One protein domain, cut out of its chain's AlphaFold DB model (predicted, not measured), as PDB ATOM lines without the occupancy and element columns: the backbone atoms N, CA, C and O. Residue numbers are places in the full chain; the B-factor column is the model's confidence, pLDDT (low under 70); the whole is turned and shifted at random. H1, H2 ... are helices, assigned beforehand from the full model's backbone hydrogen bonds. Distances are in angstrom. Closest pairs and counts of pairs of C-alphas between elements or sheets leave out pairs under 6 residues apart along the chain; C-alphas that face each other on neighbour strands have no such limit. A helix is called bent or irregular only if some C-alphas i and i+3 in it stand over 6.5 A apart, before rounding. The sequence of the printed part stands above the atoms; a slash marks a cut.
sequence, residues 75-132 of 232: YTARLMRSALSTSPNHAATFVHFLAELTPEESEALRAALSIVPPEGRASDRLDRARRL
ATOM      1  N   TYR A  75     146.742  97.918  99.748       89.19
ATOM      2  CA  TYR A  75     146.898  96.719 100.571       89.19
ATOM      3  C   TYR A  75     146.106  96.820 101.882       89.19
ATOM      4  O   TYR A  75     145.327  95.917 102.190       89.19
ATOM      5  N   THR A  76     146.239  97.926 102.617       89.88
ATOM      6  CA  THR A  76     145.497  98.154 103.866       89.88
ATOM      7  C   THR A  76     143.987  98.128 103.630       89.88
ATOM      8  O   THR A  76     143.261  97.448 104.355       89.88
ATOM      9  N   ALA A  77     143.505  98.757 102.556       90.62
ATOM     10  CA  ALA A  77     142.096  98.711 102.172       90.62
ATOM     11  C   ALA A  77     141.614  97.274 101.883       90.62
ATOM     12  O   ALA A  77     140.522  96.882 102.302       90.62
ATOM     13  N   ARG A  78     142.434  96.444 101.218       88.31
ATOM     14  CA  ARG A  78     142.125  95.017 100.992       88.31
ATOM     15  C   ARG A  78     142.083  94.215 102.291       88.31
ATOM     16  O   ARG A  78     141.245  93.317 102.410       88.31
ATOM     17  N   LEU A  79     142.950  94.523 103.258       89.19
ATOM     18  CA  LEU A  79     142.904  93.907 104.586       89.19
ATOM     19  C   LEU A  79     141.622  94.281 105.330       89.19
ATOM     20  O   LEU A  79     140.925  93.380 105.792       89.19
ATOM     21  N   MET A  80     141.270  95.568 105.372       90.94
ATOM     22  CA  MET A  80     140.024  96.046 105.984       90.94
ATOM     23  C   MET A  80     138.805  95.360 105.359       90.94
ATOM     24  O   MET A  80     137.957  94.817 106.065       90.94
ATOM     25  N   ARG A  81     138.754  95.286 104.022       90.06
ATOM     26  CA  ARG A  81     137.675  94.591 103.307       90.06
ATOM     27  C   ARG A  81     137.628  93.098 103.625       90.06
ATOM     28  O   ARG A  81     136.541  92.542 103.764       90.06
ATOM     29  N   SER A  82     138.787  92.451 103.729       88.75
ATOM     30  CA  SER A  82     138.871  91.029 104.070       88.75
ATOM     31  C   SER A  82     138.380  90.768 105.491       88.75
ATOM     32  O   SER A  82     137.601  89.841 105.687       88.75
ATOM     33  N   ALA A  83     138.777  91.594 106.462       89.88
ATOM     34  CA  ALA A  83     138.300  91.492 107.838       89.88
ATOM     35  C   ALA A  83     136.775  91.657 107.900       89.88
ATOM     36  O   ALA A  83     136.084  90.796 108.442       89.88
ATOM     37  N   LEU A  84     136.240  92.686 107.234       90.75
ATOM     38  CA  LEU A  84     134.798  92.899 107.160       90.75
ATOM     39  C   LEU A  84     134.072  91.689 106.559       90.75
ATOM     40  O   LEU A  84     133.091  91.247 107.137       90.75
ATOM     41  N   SER A  85     134.589  91.101 105.471       89.88
ATOM     42  CA  SER A  85     133.957  89.951 104.797       89.88
ATOM     43  C   SER A  85     133.852  88.678 105.643       89.88
ATOM     44  O   SER A  85     133.108  87.772 105.283       89.88
ATOM     45  N   THR A  86     134.609  88.591 106.740       90.31
ATOM     46  CA  THR A  86     134.520  87.467 107.683       90.31
ATOM     47  C   THR A  86     133.463  87.678 108.765       90.31
ATOM     48  O   THR A  86     133.106  86.723 109.450       90.31
ATOM     49  N   SER A  87     132.957  88.905 108.926       90.56
ATOM     50  CA  SER A  87     131.942  89.214 109.930       90.56
ATOM     51  C   SER A  87     130.553  88.769 109.460       90.56
ATOM     52  O   SER A  87     130.142  89.117 108.353       90.56
ATOM     53  N   PRO A  88     129.776  88.069 110.305       90.06
ATOM     54  CA  PRO A  88     128.407  87.683 109.974       90.06
ATOM     55  C   PRO A  88     127.439  88.878 109.946       90.06
ATOM     56  O   PRO A  88     126.399  88.807 109.298       90.06
ATOM     57  N   ASN A  89     127.760  89.982 110.634       93.88
ATOM     58  CA  ASN A  89     126.925  91.183 110.688       93.88
ATOM     59  C   ASN A  89     127.768  92.439 110.442       93.88
ATOM     60  O   ASN A  89     128.272  93.074 111.370       93.88
ATOM     61  N   HIS A  90     127.875  92.827 109.170       92.62
ATOM     62  CA  HIS A  90     128.628  94.012 108.768       92.62
ATOM     63  C   HIS A  90     128.107  95.303 109.416       92.62
ATOM     64  O   HIS A  90     128.908  96.168 109.758       92.62
ATOM     65  N   ALA A  91     126.789  95.449 109.601       91.12
ATOM     66  CA  ALA A  91     126.205  96.671 110.157       91.12
ATOM     67  C   ALA A  91     126.660  96.898 111.605       91.12
ATOM     68  O   ALA A  91     127.116  97.988 111.941       91.12
ATOM     69  N   ALA A  92     126.612  95.853 112.435       92.75
ATOM     70  CA  ALA A  92     127.121  95.919 113.802       92.75
ATOM     71  C   ALA A  92     128.639  96.156 113.830       92.75
ATOM     72  O   ALA A  92     129.112  97.004 114.582       92.75
ATOM     73  N   THR A  93     129.407  95.475 112.968       94.06
ATOM     74  CA  THR A  93     130.859  95.694 112.857       94.06
ATOM     75  C   THR A  93     131.196  97.144 112.521       94.06
ATOM     76  O   THR A  93     132.115  97.696 113.118       94.06
ATOM     77  N   PHE A  94     130.445  97.789 111.624       92.12
ATOM     78  CA  PHE A  94     130.648  99.206 111.333       92.12
ATOM     79  C   PHE A  94     130.347 100.106 112.529       92.12
ATOM     80  O   PHE A  94     131.100 101.042 112.757       92.12
ATOM     81  N   VAL A  95     129.293  99.833 113.303       93.75
ATOM     82  CA  VAL A  95     128.990 100.620 114.512       93.75
ATOM     83  C   VAL A  95     130.139 100.540 115.517       93.75
ATOM     84  O   VAL A  95     130.577 101.574 116.011       93.75
ATOM     85  N   HIS A  96     130.662  99.339 115.776       93.06
ATOM     86  CA  HIS A  96     131.804  99.162 116.674       93.06
ATOM     87  C   HIS A  96     133.070  99.837 116.139       93.06
ATOM     88  O   HIS A  96     133.719 100.569 116.874       93.06
ATOM     89  N   PHE A  97     133.373  99.669 114.850       92.25
ATOM     90  CA  PHE A  97     134.528 100.308 114.221       92.25
ATOM     91  C   PHE A  97     134.456 101.839 114.296       92.25
ATOM     92  O   PHE A  97     135.422 102.483 114.682       92.25
ATOM     93  N   LEU A  98     133.302 102.427 113.971       91.44
ATOM     94  CA  LEU A  98     133.103 103.877 114.019       91.44
ATOM     95  C   LEU A  98     133.181 104.440 115.444       91.44
ATOM     96  O   LEU A  98     133.550 105.598 115.602       91.44
ATOM     97  N   ALA A  99     132.844 103.647 116.465       92.31
ATOM     98  CA  ALA A  99     132.954 104.056 117.864       92.31
ATOM     99  C   ALA A  99     134.410 104.124 118.368       92.31
ATOM    100  O   ALA A  99     134.667 104.787 119.370       92.31
ATOM    101  N   GLU A 100     135.345 103.456 117.690       93.19
ATOM    102  CA  GLU A 100     136.774 103.437 118.036       93.19
ATOM    103  C   GLU A 100     137.597 104.500 117.287       93.19
ATOM    104  O   GLU A 100     138.743 104.748 117.659       93.19
ATOM    105  N   LEU A 101     137.032 105.141 116.255       93.06
ATOM    106  CA  LEU A 101     137.749 106.129 115.444       93.06
ATOM    107  C   LEU A 101     138.041 107.419 116.212       93.06
ATOM    108  O   LEU A 101     137.191 107.948 116.934       93.06
ATOM    109  N   THR A 102     139.212 108.003 115.955       95.12
ATOM    110  CA  THR A 102     139.502 109.362 116.425       95.12
ATOM    111  C   THR A 102     138.664 110.405 115.666       95.12
ATOM    112  O   THR A 102     138.116 110.120 114.589       95.12
ATOM    113  N   PRO A 103     138.546 111.643 116.185       93.25
ATOM    114  CA  PRO A 103     137.895 112.734 115.459       93.25
ATOM    115  C   PRO A 103     138.509 112.980 114.072       93.25
ATOM    116  O   PRO A 103     137.778 113.200 113.105       93.25
ATOM    117  N   GLU A 104     139.834 112.889 113.956       93.56
ATOM    118  CA  GLU A 104     140.579 113.079 112.709       93.56
ATOM    119  C   GLU A 104     140.299 111.950 111.710       93.56
ATOM    120  O   GLU A 104     140.037 112.210 110.537       93.56
ATOM    121  N   GLU A 105     140.302 110.695 112.169       92.81
ATOM    122  CA  GLU A 105     139.981 109.531 111.336       92.81
ATOM    123  C   GLU A 105     138.523 109.555 110.865       92.81
ATOM    124  O   GLU A 105     138.225 109.240 109.711       92.81
ATOM    125  N   SER A 106     137.613 109.987 111.739       92.06
ATOM    126  CA  SER A 106     136.199 110.170 111.414       92.06
ATOM    127  C   SER A 106     136.000 111.228 110.329       92.06
ATOM    128  O   SER A 106     135.189 111.040 109.418       92.06
ATOM    129  N   GLU A 107     136.740 112.336 110.399       93.25
ATOM    130  CA  GLU A 107     136.696 113.378 109.373       93.25
ATOM    131  C   GLU A 107     137.313 112.903 108.055       93.25
ATOM    132  O   GLU A 107     136.711 113.083 106.996       93.25
ATOM    133  N   ALA A 108     138.446 112.198 108.110       91.88
ATOM    134  CA  ALA A 108     139.048 111.579 106.934       91.88
ATOM    135  C   ALA A 108     138.082 110.595 106.249       91.88
ATOM    136  O   ALA A 108     137.961 110.594 105.021       91.88
ATOM    137  N   LEU A 109     137.337 109.801 107.026       91.12
ATOM    138  CA  LEU A 109     136.329 108.884 106.499       91.12
ATOM    139  C   LEU A 109     135.144 109.627 105.861       91.12
ATOM    140  O   LEU A 109     134.694 109.234 104.782       91.12
ATOM    141  N   ARG A 110     134.651 110.714 106.473       90.94
ATOM    142  CA  ARG A 110     133.600 111.555 105.864       90.94
ATOM    143  C   ARG A 110     134.063 112.163 104.547       90.94
ATOM    144  O   ARG A 110     133.337 112.081 103.556       90.94
ATOM    145  N   ALA A 111     135.266 112.731 104.524       92.88
ATOM    146  CA  ALA A 111     135.858 113.287 103.316       92.88
ATOM    147  C   ALA A 111     135.977 112.215 102.219       92.88
ATOM    148  O   ALA A 111     135.545 112.446 101.089       92.88
ATOM    149  N   ALA A 112     136.450 111.010 102.550       90.38
ATOM    150  CA  ALA A 112     136.543 109.902 101.599       90.38
ATOM    151  C   ALA A 112     135.171 109.487 101.026       90.38
ATOM    152  O   ALA A 112     135.046 109.300  99.815       90.38
ATOM    153  N   LEU A 113     134.127 109.412 101.861       90.19
ATOM    154  CA  LEU A 113     132.754 109.115 101.422       90.19
ATOM    155  C   LEU A 113     132.156 110.209 100.525       90.19
ATOM    156  O   LEU A 113     131.284 109.918  99.709       90.19
ATOM    157  N   SER A 114     132.610 111.460 100.653       89.81
ATOM    158  CA  SER A 114     132.203 112.540  99.745       89.81
ATOM    159  C   SER A 114     132.806 112.394  98.343       89.81
ATOM    160  O   SER A 114     132.150 112.725  97.357       89.81
ATOM    161  N   ILE A 115     134.029 111.858  98.255       88.94
ATOM    162  CA  ILE A 115     134.754 111.638  96.997       88.94
ATOM    163  C   ILE A 115     134.207 110.398  96.283       88.94
ATOM    164  O   ILE A 115     134.031 110.406  95.066       88.94
ATOM    165  N   VAL A 116     133.924 109.339  97.045       84.62
ATOM    166  CA  VAL A 116     133.362 108.079  96.547       84.62
ATOM    167  C   VAL A 116     131.985 107.872  97.182       84.62
ATOM    168  O   VAL A 116     131.858 107.123  98.156       84.62
ATOM    169  N   PRO A 117     130.939 108.550  96.672       76.06
ATOM    170  CA  PRO A 117     129.600 108.387  97.207       76.06
ATOM    171  C   PRO A 117     129.147 106.934  97.016       76.06
ATOM    172  O   PRO A 117     129.352 106.367  95.940       76.06
ATOM    173  N   PRO A 118     128.509 106.311  98.024       70.94
ATOM    174  CA  PRO A 118     127.970 104.972  97.863       70.94
ATOM    175  C   PRO A 118     126.915 104.993  96.751       70.94
ATOM    176  O   PRO A 118     125.902 105.700  96.846       70.94
ATOM    177  N   GLU A 119     127.164 104.240  95.680       64.38
ATOM    178  CA  GLU A 119     126.200 104.069  94.597       64.38
ATOM    179  C   GLU A 119     124.905 103.490  95.183       64.38
ATOM    180  O   GLU A 119     124.918 102.459  95.853       64.38
ATOM    181  N   GLY A 120     123.786 104.199  95.001       58.44
ATOM    182  CA  GLY A 120     122.474 103.720  95.452       58.44
ATOM    183  C   GLY A 120     121.547 104.751  96.095       58.44
ATOM    184  O   GLY A 120     120.405 104.420  96.386       58.44
ATOM    185  N   ARG A 121     121.965 106.004  96.330       53.19
ATOM    186  CA  ARG A 121     121.011 107.068  96.748       53.19
ATOM    187  C   ARG A 121     121.161 108.386  95.993       53.19
ATOM    188  O   ARG A 121     120.166 109.075  95.769       53.19
ATOM    189  N   ALA A 122     122.380 108.742  95.587       53.75
ATOM    190  CA  ALA A 122     122.642 109.975  94.842       53.75
ATOM    191  C   ALA A 122     122.238 109.862  93.361       53.75
ATOM    192  O   ALA A 122     121.541 110.751  92.867       53.75
ATOM    193  N   SER A 123     122.585 108.755  92.686       58.06
ATOM    194  CA  SER A 123     122.147 108.502  91.304       58.06
ATOM    195  C   SER A 123     120.629 108.381  91.226       58.06
ATOM    196  O   SER A 123     120.021 109.073  90.429       58.06
ATOM    197  N   ASP A 124     119.991 107.654  92.148       60.97
ATOM    198  CA  ASP A 124     118.533 107.498  92.171       60.97
ATOM    199  C   ASP A 124     117.779 108.823  92.329       60.97
ATOM    200  O   ASP A 124     116.741 109.034  91.694       60.97
ATOM    201  N   ARG A 125     118.288 109.753  93.149       61.03
ATOM    202  CA  ARG A 125     117.674 111.078  93.323       61.03
ATOM    203  C   ARG A 125     117.882 111.961  92.094       61.03
ATOM    204  O   ARG A 125     116.944 112.649  91.691       61.03
ATOM    205  N   LEU A 126     119.074 111.930  91.495       62.81
ATOM    206  CA  LEU A 126     119.401 112.673  90.274       62.81
ATOM    207  C   LEU A 126     118.661 112.112  89.055       62.81
ATOM    208  O   LEU A 126     118.105 112.883  88.279       62.81
ATOM    209  N   ASP A 127     118.541 110.794  88.940       66.75
ATOM    210  CA  ASP A 127     117.790 110.104  87.898       66.75
ATOM    211  C   ASP A 127     116.287 110.307  88.064       66.75
ATOM    212  O   ASP A 127     115.579 110.537  87.082       66.75
ATOM    213  N   ARG A 128     115.770 110.293  89.301       62.53
ATOM    214  CA  ARG A 128     114.376 110.667  89.575       62.53
ATOM    215  C   ARG A 128     114.129 112.137  89.223       62.53
ATOM    216  O   ARG A 128     113.137 112.426  88.561       62.53
ATOM    217  N   ALA A 129     115.029 113.053  89.582       68.38
ATOM    218  CA  ALA A 129     114.927 114.461  89.192       68.38
ATOM    219  C   ALA A 129     115.013 114.650  87.665       68.38
ATOM    220  O   ALA A 129     114.260 115.447  87.108       68.38
ATOM    221  N   ARG A 130     115.866 113.889  86.971       67.69
ATOM    222  CA  ARG A 130     115.990 113.892  85.506       67.69
ATOM    223  C   ARG A 130     114.717 113.380  84.833       67.69
ATOM    224  O   ARG A 130     114.218 114.038  83.928       67.69
ATOM    225  N   ARG A 131     114.142 112.279  85.328       67.56
ATOM    226  CA  ARG A 131     112.860 111.725  84.853       67.56
ATOM    227  C   ARG A 131     111.695 112.695  85.045       67.56
ATOM    228  O   ARG A 131     110.835 112.788  84.177       67.56
ATOM    229  N   LEU A 132     111.661 113.435  86.154       66.88
ATOM    230  CA  LEU A 132     110.629 114.450  86.384       66.88
ATOM    231  C   LEU A 132     110.767 115.635  85.414       66.88
ATOM    232  O   LEU A 132     109.750 116.098  84.907       66.88
TER     233      LEU A 132
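What this domain is: This is residues 75 to 132 of the 232 residues of an uncharacterized protein of Streptosporangiales bacterium (UniProt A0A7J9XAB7). Three helices, H1, H2 and H3, follow each other end to end as an open horseshoe, and the last part of H3, the link after it and H4, residues 110 to 132, stick out from it as a long arm. The frame is loosely formed: H2 makes the middle of the horseshoe with H1 and H3 at its two ends, no helix clearly touches another, and H4 lies at the far end of the arm. The printed part has 58 residues with four named helices, in the order H1, H2, H3, H4, and no named strand; its class is all helix. It is only just loose, close to extended, with a radius of gyration of the C-alphas of 15.0 A, and the C-alphas span 42 by 28 by 23 A, the arm making much of the length.

How they stand to each other: H1, residues 75 to 86, and H2, residues 90 to 100, are close but not clearly touching, and their closest C-alphas, those of Leu 84 and His 90, are 6.5 A apart. They run opposite ways at a steep tilt of 53 degrees. H2 and H3, residues 103 to 115, are also close but not clearly touching, with the C-alphas of Leu 98 and Ser 106 closest at 7.5 A. They run opposite ways at a steep tilt of 45 degrees. H1 and H3 are apart. H4, residues 122 to 132, is apart from H1, H2 and H3. In H1, H2, H3 and H4 every O i to N i+4 pair is within hydrogen-bond range.

Where its parts are: H1 runs from Tyr 75, with its C-alpha at (146.898, 96.719, 100.571), to Thr 86 and is 17.0 A long from first to last C-alpha. H2 runs from His 90 to Glu 100, 15.5 A. H3, the longest helix by residues, begins at Pro 103, with its C-alpha at (137.895, 112.734, 115.459), and ends at Ile 115, 18.8 A away. H4 runs from Ala 122 to Leu 132, 15.4 A, and C-alpha 132 is at (110.629, 114.450, 86.384). No helix is bent or irregular.

The domain as a whole: The two C-alphas farthest apart, those of Tyr 75 and Leu 132, are 42.8 A apart. The printed part has no cut. The links from H1 to H2 and from H2 to H3 are tight, the link from H3 to H4 is short with six residues, and no link is long. Residues 75 to 82, 85 to 92 and 110 to 132 stand free. The mean pLDDT of the printed part is 83.7; residues 119 to 132 are under 70, and the mean of H4 is 63.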